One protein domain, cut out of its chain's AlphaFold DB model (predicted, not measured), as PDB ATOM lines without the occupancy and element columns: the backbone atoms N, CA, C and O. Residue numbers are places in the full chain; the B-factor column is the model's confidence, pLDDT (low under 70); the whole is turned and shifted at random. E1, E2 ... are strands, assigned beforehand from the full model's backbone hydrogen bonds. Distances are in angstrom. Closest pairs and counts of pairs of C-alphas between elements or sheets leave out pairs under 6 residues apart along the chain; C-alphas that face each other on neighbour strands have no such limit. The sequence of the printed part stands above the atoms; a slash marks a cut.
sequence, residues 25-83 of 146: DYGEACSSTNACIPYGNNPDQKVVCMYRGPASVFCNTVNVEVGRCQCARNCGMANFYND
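What this domain is: This is residues 25 to 83 of the 146 residues of an uncharacterized protein of Folsomia candida (UniProt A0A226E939). With little regular structure, this is mostly loops round a small three-stranded antiparallel sheet, E2 - E1 - E3, with the long strand E1 in its middle. A long first stretch, residues 25 to 46, adds a short pairing at E3, and another stretch, residues 72 to 83, follows the sheet. The 59 printed residues hold no named helix and three named strands, E1, E2, E3 in order, all strand by class, with only 15 residues in them. The whole is compact, radius of gyration of the C-alphas 10.2 A, spanning 30 by 22 by 16 A.

How they stand to each other: Residues 29 to 30 pair antiparallel with residues 67 to 68 of E3, residues 67 to 71. E1, residues 47 to 53, is antiparallel to E3 at 135 degrees; N 48 and O 70, 2.8 A, are within hydrogen-bond range. E1 and E2, residues 56 to 58, form a hairpin, antiparallel at 164 degrees, with N 53 and O 56 within hydrogen-bond range at 3.0 A. The pairing is staggered: residues 47 to 50 of E1 pair with E3, 51 to 53 with E2. E2 and E3 are apart.

Where its parts are: E1 runs 18.7 A from C-alpha 47 at (33.066, 37.823, -38.672); E2 measures 5.5 A; E3 runs 12.6 A to C-alpha 71 at (34.077, 37.881, -42.968).

The domain as a whole: The C-alphas farthest apart, Asn 41 and Pro 54, are 31.3 A apart. The printed part has no cut and no long link between strands. Mean pLDDT of the printed part is 74.4; 19 residues are under 70, among them residues 52 to 58 and 60 to 65.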
ATOM      1  N   ASP A  25      32.005  29.667 -34.723       86.25
ATOM      2  CA  ASP A  25      33.292  29.956 -35.349       86.25
ATOM      3  C   ASP A  25      33.116  30.256 -36.851       86.25
ATOM      4  O   ASP A  25      32.036  30.105 -37.434       86.25
ATOM      5  N   TYR A  26      34.169  30.715 -37.519       86.44
ATOM      6  CA  TYR A  26      34.150  30.984 -38.948       86.44
ATOM      7  C   TYR A  26      33.728  29.745 -39.757       86.44
ATOM      8  O   TYR A  26      34.233  28.638 -39.590       86.44
ATOM      9  N   GLY A  27      32.776  29.937 -40.669       84.75
ATOM     10  CA  GLY A  27      32.161  28.881 -41.466       84.75
ATOM     11  C   GLY A  27      31.044  28.102 -40.759       84.75
ATOM     12  O   GLY A  27      30.245  27.467 -41.458       84.75
ATOM     13  N   GLU A  28      30.926  28.164 -39.430       87.38
ATOM     14  CA  GLU A  28      29.871  27.476 -38.679       87.38
ATOM     15  C   GLU A  28      28.482  28.093 -38.895       87.38
ATOM     16  O   GLU A  28      28.326  29.214 -39.383       87.38
ATOM     17  N   ALA A  29      27.456  27.313 -38.552       85.69
ATOM     18  CA  ALA A  29      26.051  27.679 -38.658       85.69
ATOM     19  C   ALA A  29      25.670  28.803 -37.678       85.69
ATOM     20  O   ALA A  29      25.994  28.742 -36.496       85.69
ATOM     21  N   CYS A  30      24.911  29.795 -38.147       81.56
ATOM     22  CA  CYS A  30      24.478  30.932 -37.334       81.56
ATOM     23  C   CYS A  30      23.017  31.314 -37.605       81.56
ATOM     24  O   CYS A  30      22.514  31.179 -38.718       81.56
ATOM     25  N   SER A  31      22.326  31.809 -36.576       77.44
ATOM     26  CA  SER A  31      20.901  32.185 -36.633       77.44
ATOM     27  C   SER A  31      20.636  33.674 -36.372       77.44
ATOM     28  O   SER A  31      19.498  34.129 -36.480       77.44
ATOM     29  N   SER A  32      21.664  34.453 -36.017       73.81
ATOM     30  CA  SER A  32      21.535  35.889 -35.746       73.81
ATOM     31  C   SER A  32      22.848  36.651 -35.945       73.81
ATOM     32  O   SER A  32      23.931  36.068 -35.938       73.81
ATOM     33  N   THR A  33      22.744  37.977 -36.047       67.44
ATOM     34  CA  THR A  33      23.850  38.936 -36.219       67.44
ATOM     35  C   THR A  33      24.990  38.748 -35.216       67.44
ATOM     36  O   THR A  33      26.152  38.918 -35.574       67.44
ATOM     37  N   ASN A  34      24.646  38.377 -33.978       73.38
ATOM     38  CA  ASN A  34      25.563  38.269 -32.842       73.38
ATOM     39  C   ASN A  34      25.903  36.807 -32.499       73.38
ATOM     40  O   ASN A  34      26.457  36.539 -31.438       73.38
ATOM     41  N   ALA A  35      25.531  35.853 -33.360       79.69
ATOM     42  CA  ALA A  35      25.809  34.437 -33.141       79.69
ATOM     43  C   ALA A  35      27.247  34.036 -33.502       79.69
ATOM     44  O   ALA A  35      27.625  32.924 -33.172       79.69
ATOM     45  N   CYS A  36      28.029  34.891 -34.165       83.38
ATOM     46  CA  CYS A  36      29.410  34.603 -34.566       83.38
ATOM     47  C   CYS A  36      30.425  35.197 -33.587       83.38
ATOM     48  O   CYS A  36      30.148  36.234 -32.981       83.38
ATOM     49  N   ILE A  37      31.613  34.594 -33.476       80.44
ATOM     50  CA  ILE A  37      32.725  35.185 -32.714       80.44
ATOM     51  C   ILE A  37      33.124  36.526 -33.367       80.44
ATOM     52  O   ILE A  37      33.470  36.550 -34.552       80.44
ATOM     53  N   PRO A  38      33.091  37.659 -32.639       68.38
ATOM     54  CA  PRO A  38      33.574  38.928 -33.162       68.38
ATOM     55  C   PRO A  38      35.107  38.961 -33.121       68.38
ATOM     56  O   PRO A  38      35.712  39.025 -32.052       68.38
ATOM     57  N   TYR A  39      35.735  38.957 -34.295       69.69
ATOM     58  CA  TYR A  39      37.183  39.107 -34.439       69.69
ATOM     59  C   TYR A  39      37.556  40.567 -34.719       69.69
ATOM     60  O   TYR A  39      37.183  41.143 -35.736       69.69
ATOM     61  N   GLY A  40      38.281  41.192 -33.790       66.12
ATOM     62  CA  GLY A  40      38.648  42.606 -33.881       66.12
ATOM     63  C   GLY A  40      37.470  43.587 -33.745       66.12
ATOM     64  O   GLY A  40      36.295  43.224 -33.737       66.12
ATOM     65  N   ASN A  41      37.805  44.875 -33.628       64.75
ATOM     66  CA  ASN A  41      36.825  45.951 -33.416       64.75
ATOM     67  C   ASN A  41      36.397  46.664 -34.713       64.75
ATOM     68  O   ASN A  41      35.501  47.506 -34.683       64.75
ATOM     69  N   ASN A  42      37.036  46.366 -35.851       72.19
ATOM     70  CA  ASN A  42      36.806  47.094 -37.100       72.19
ATOM     71  C   ASN A  42      35.647  46.472 -37.904       72.19
ATOM     72  O   ASN A  42      35.579  45.244 -38.005       72.19
ATOM     73  N   PRO A  43      34.761  47.280 -38.526       71.44
ATOM     74  CA  PRO A  43      33.576  46.780 -39.229       71.44
ATOM     75  C   PRO A  43      33.847  45.747 -40.326       71.44
ATOM     76  O   PRO A  43      33.019  44.858 -40.498       71.44
ATOM     77  N   ASP A  44      34.990  45.831 -41.007       71.50
ATOM     78  CA  ASP A  44      35.332  44.960 -42.144       71.50
ATOM     79  C   ASP A  44      36.195  43.750 -41.736       71.50
ATOM     80  O   ASP A  44      36.338  42.797 -42.501       71.50
ATOM     81  N   GLN A  45      36.745  43.782 -40.513       76.31
ATOM     82  CA  GLN A  45      37.655  42.769 -39.951       76.31
ATOM     83  C   GLN A  45      36.954  41.718 -39.084       76.31
ATOM     84  O   GLN A  45      37.528  40.669 -38.802       76.31
ATOM     85  N   LYS A  46      35.710  41.992 -38.679       81.44
ATOM     86  CA  LYS A  46      34.873  41.072 -37.904       81.44
ATOM     87  C   LYS A  46      34.256  39.977 -38.763       81.44
ATOM     88  O   LYS A  46      33.977  40.159 -39.948       81.44
ATOM     89  N   VAL A  47      33.929  38.865 -38.118       86.12
ATOM     90  CA  VAL A  47      33.066  37.823 -38.672       86.12
ATOM     91  C   VAL A  47      31.615  38.134 -38.289       86.12
ATOM     92  O   VAL A  47      31.327  38.562 -37.172       86.12
ATOM     93  N   VAL A  48      30.691  37.970 -39.234       84.81
ATOM     94  CA  VAL A  48      29.250  38.207 -39.065       84.81
ATOM     95  C   VAL A  48      28.452  37.056 -39.659       84.81
ATOM     96  O   VAL A  48      28.916  36.361 -40.562       84.81
ATOM     97  N   CYS A  49      27.220  36.870 -39.190       82.75
ATOM     98  CA  CYS A  49      26.337  35.878 -39.790       82.75
ATOM     99  C   CYS A  49      25.932  36.313 -41.208       82.75
ATOM    100  O   CYS A  49      25.413  37.412 -41.401       82.75
ATOM    101  N   MET A  50      26.185  35.467 -42.206       82.38
ATOM    102  CA  MET A  50      25.817  35.694 -43.603       82.38
ATOM    103  C   MET A  50      24.895  34.583 -44.071       82.38
ATOM    104  O   MET A  50      25.203  33.400 -43.931       82.38
ATOM    105  N   TYR A  51      23.754  34.953 -44.633       77.50
ATOM    106  CA  TYR A  51      22.745  33.995 -45.047       77.50
ATOM    107  C   TYR A  51      22.794  33.814 -46.571       77.50
ATOM    108  O   TYR A  51      22.826  34.790 -47.322       77.50
ATOM    109  N   ARG A  52      22.858  32.548 -47.008       66.06
ATOM    110  CA  ARG A  52      22.945  32.129 -48.414       66.06
ATOM    111  C   ARG A  52      21.776  31.207 -48.759       66.06
ATOM    112  O   ARG A  52      21.919  29.987 -48.763       66.06
ATOM    113  N   GLY A  53      20.622  31.809 -49.019       60.50
ATOM    114  CA  GLY A  53      19.447  31.112 -49.543       60.50
ATOM    115  C   GLY A  53      19.461  30.996 -51.067       60.50
ATOM    116  O   GLY A  53      20.249  31.683 -51.719       60.50
ATOM    117  N   PRO A  54      18.530  30.235 -51.672       56.88
ATOM    118  CA  PRO A  54      18.390  30.147 -53.132       56.88
ATOM    119  C   PRO A  54      18.065  31.491 -53.814       56.88
ATOM    120  O   PRO A  54      18.258  31.618 -55.019       56.88
ATOM    121  N   ALA A  55      17.592  32.492 -53.062       53.41
ATOM    122  CA  ALA A  55      17.314  33.852 -53.538       53.41
ATOM    123  C   ALA A  55      18.013  34.954 -52.713       53.41
ATOM    124  O   ALA A  55      17.804  36.140 -52.966       53.41
ATOM    125  N   SER A  56      18.818  34.583 -51.713       58.19
ATOM    126  CA  SER A  56      19.206  35.484 -50.625       58.19
ATOM    127  C   SER A  56      20.716  35.532 -50.469       58.19
ATOM    128  O   SER A  56      21.321  34.624 -49.909       58.19
ATOM    129  N   VAL A  57      21.297  36.624 -50.954       63.12
ATOM    130  CA  VAL A  57      22.704  37.017 -50.815       63.12
ATOM    131  C   VAL A  57      22.791  38.156 -49.797       63.12
ATOM    132  O   VAL A  57      23.217  39.250 -50.142       63.12
ATOM    133  N   PHE A  58      22.324  37.941 -48.561       67.81
ATOM    134  CA  PHE A  58      22.191  39.017 -47.567       67.81
ATOM    135  C   PHE A  58      23.053  38.804 -46.317       67.81
ATOM    136  O   PHE A  58      23.086  37.723 -45.721       67.81
ATOM    137  N   CYS A  59      23.698  39.875 -45.857       72.50
ATOM    138  CA  CYS A  59      24.382  39.923 -44.564       72.50
ATOM    139  C   CYS A  59      23.458  40.527 -43.487       72.50
ATOM    140  O   CYS A  59      23.443  41.738 -43.285       72.50
ATOM    141  N   ASN A  60      22.749  39.642 -42.766       68.88
ATOM    142  CA  ASN A  60      21.768  39.896 -41.687       68.88
ATOM    143  C   ASN A  60      20.496  40.669 -42.120       68.88
ATOM    144  O   ASN A  60      20.579  41.704 -42.765       68.88
ATOM    145  N   THR A  61      19.258  40.265 -41.795       50.28
ATOM    146  CA  THR A  61      18.692  39.259 -40.848       50.28
ATOM    147  C   THR A  61      17.558  38.446 -41.560       50.28
ATOM    148  O   THR A  61      17.481  38.541 -42.778       50.28
ATOM    149  N   VAL A  62      16.669  37.602 -40.992       50.28
ATOM    150  CA  VAL A  62      16.187  37.333 -39.610       50.28
ATOM    151  C   VAL A  62      15.666  35.887 -39.438       50.28
ATOM    152  O   VAL A  62      15.023  35.356 -40.334       50.28
ATOM    153  N   ASN A  63      15.814  35.343 -38.222       47.09
ATOM    154  CA  ASN A  63      14.925  34.413 -37.486       47.09
ATOM    155  C   ASN A  63      14.360  33.106 -38.098       47.09
ATOM    156  O   ASN A  63      13.736  32.366 -37.339       47.09
ATOM    157  N   VAL A  64      14.518  32.790 -39.387       51.97
ATOM    158  CA  VAL A  64      13.890  31.582 -39.979       51.97
ATOM    159  C   VAL A  64      14.762  30.772 -40.938       51.97
ATOM    160  O   VAL A  64      14.299  29.761 -41.458       51.97
ATOM    161  N   GLU A  65      16.036  31.127 -41.116       59.44
ATOM    162  CA  GLU A  65      16.970  30.288 -41.871       59.44
ATOM    163  C   GLU A  65      18.404  30.400 -41.338       59.44
ATOM    164  O   GLU A  65      18.796  31.422 -40.769       59.44
ATOM    165  N   VAL A  66      19.174  29.318 -41.469       71.06
ATOM    166  CA  VAL A  66      20.504  29.182 -40.861       71.06
ATOM    167  C   VAL A  66      21.566  29.694 -41.833       71.06
ATOM    168  O   VAL A  66      21.821  29.088 -42.874       71.06
ATOM    169  N   GLY A  67      22.188  30.822 -41.496       81.25
ATOM    170  CA  GLY A  67      23.348  31.358 -42.205       81.25
ATOM    171  C   GLY A  67      24.655  30.670 -41.804       81.25
ATOM    172  O   GLY A  67      24.665  29.689 -41.059       81.25
ATOM    173  N   ARG A  68      25.778  31.217 -42.276       85.62
ATOM    174  CA  ARG A  68      27.129  30.862 -41.825       85.62
ATOM    175  C   ARG A  68      27.931  32.087 -41.411       85.62
ATOM    176  O   ARG A  68      27.807  33.145 -42.025       85.62
ATOM    177  N   CYS A  69      28.782  31.934 -40.408       85.94
ATOM    178  CA  CYS A  69      29.701  32.977 -39.972       85.94
ATOM    179  C   CYS A  69      30.774  33.233 -41.038       85.94
ATOM    180  O   CYS A  69      31.507  32.320 -41.409       85.94
ATOM    181  N   GLN A  70      30.840  34.452 -41.579       88.75
ATOM    182  CA  GLN A  70      31.769  34.834 -42.649       88.75
ATOM    183  C   GLN A  70      32.292  36.265 -42.464       88.75
ATOM    184  O   GLN A  70      31.714  37.064 -41.729       88.75
ATOM    185  N   CYS A  71      33.400  36.597 -43.126       88.06
ATOM    186  CA  CYS A  71      34.077  37.881 -42.968       88.06
ATOM    187  C   CYS A  71      33.232  39.056 -43.451       88.06
ATOM    188  O   CYS A  71      32.753  39.047 -44.582       88.06
ATOM    189  N   ALA A  72      33.089  40.090 -42.623       84.00
ATOM    190  CA  ALA A  72      32.198  41.217 -42.874       84.00
ATOM    191  C   ALA A  72      32.546  42.025 -44.127       84.00
ATOM    192  O   ALA A  72      31.627  42.559 -44.736       84.00
ATOM    193  N   ARG A  73      33.804  42.031 -44.590       86.31
ATOM    194  CA  ARG A  73      34.175  42.576 -45.912       86.31
ATOM    195  C   ARG A  73      33.434  41.932 -47.094       86.31
ATOM    196  O   ARG A  73      33.282  42.569 -48.128       86.31
ATOM    197  N   ASN A  74      32.905  40.715 -46.931       87.56
ATOM    198  CA  ASN A  74      32.013  40.092 -47.912       87.56
ATOM    199  C   ASN A  74      30.594  40.689 -47.917       87.56
ATOM    200  O   ASN A  74      29.739  40.270 -48.694       87.56
ATOM    201  N   CYS A  75      30.321  41.660 -47.048       81.38
ATOM    202  CA  CYS A  75      29.105  42.450 -47.038       81.38
ATOM    203  C   CYS A  75      29.327  43.746 -47.822       81.38
ATOM    204  O   CYS A  75      29.879  44.719 -47.314       81.38
ATOM    205  N   GLY A  76      28.904  43.749 -49.083       73.19
ATOM    206  CA  GLY A  76      28.942  44.930 -49.934       73.19
ATOM    207  C   GLY A  76      27.861  45.955 -49.579       73.19
ATOM    208  O   GLY A  76      27.032  45.768 -48.685       73.19
ATOM    209  N   MET A  77      27.840  47.054 -50.339       69.38
ATOM    210  CA  MET A  77      26.819  48.097 -50.204       69.38
ATOM    211  C   MET A  77      25.399  47.509 -50.299       69.38
ATOM    212  O   MET A  77      25.146  46.596 -51.082       69.38
ATOM    213  N   ALA A  78      24.476  48.050 -49.496       73.31
ATOM    214  CA  ALA A  78      23.099  47.561 -49.338       73.31
ATOM    215  C   ALA A  78      22.965  46.104 -48.826       73.31
ATOM    216  O   ALA A  78      21.959  45.448 -49.080       73.31
ATOM    217  N   ASN A  79      23.946  45.629 -48.048       73.88
ATOM    218  CA  ASN A  79      23.978  44.305 -47.412       73.88
ATOM    219  C   ASN A  79      23.979  43.120 -48.393       73.88
ATOM    220  O   ASN A  79      23.521  42.034 -48.034       73.88
ATOM    221  N   PHE A  80      24.501  43.300 -49.611       76.94
ATOM    222  CA  PHE A  80      24.650  42.209 -50.575       76.94
ATOM    223  C   PHE A  80      25.949  41.423 -50.365       76.94
ATOM    224  O   PHE A  80      27.029  42.002 -50.234       76.94
ATOM    225  N   TYR A  81      25.853  40.096 -50.386       81.94
ATOM    226  CA  TYR A  81      26.995  39.195 -50.292       81.94
ATOM    227  C   TYR A  81      27.855  39.262 -51.560       81.94
ATOM    228  O   TYR A  81      27.378  38.990 -52.661       81.94
ATOM    229  N   ASN A  82      29.134  39.581 -51.385       85.56
ATOM    230  CA  ASN A  82      30.165  39.590 -52.415       85.56
ATOM    231  C   ASN A  82      31.353  38.771 -51.900       85.56
ATOM    232  O   ASN A  82      31.797  38.979 -50.778       85.56
ATOM    233  N   ASP A  83      31.875  37.838 -52.688       88.38
ATOM    234  CA  ASP A  83      32.946  36.928 -52.255       88.38
ATOM    235  C   ASP A  83      34.327  37.582 -52.476       88.38
ATOM    236  O   ASP A  83      35.010  37.296 -53.458       88.38
TER     237      ASP A  83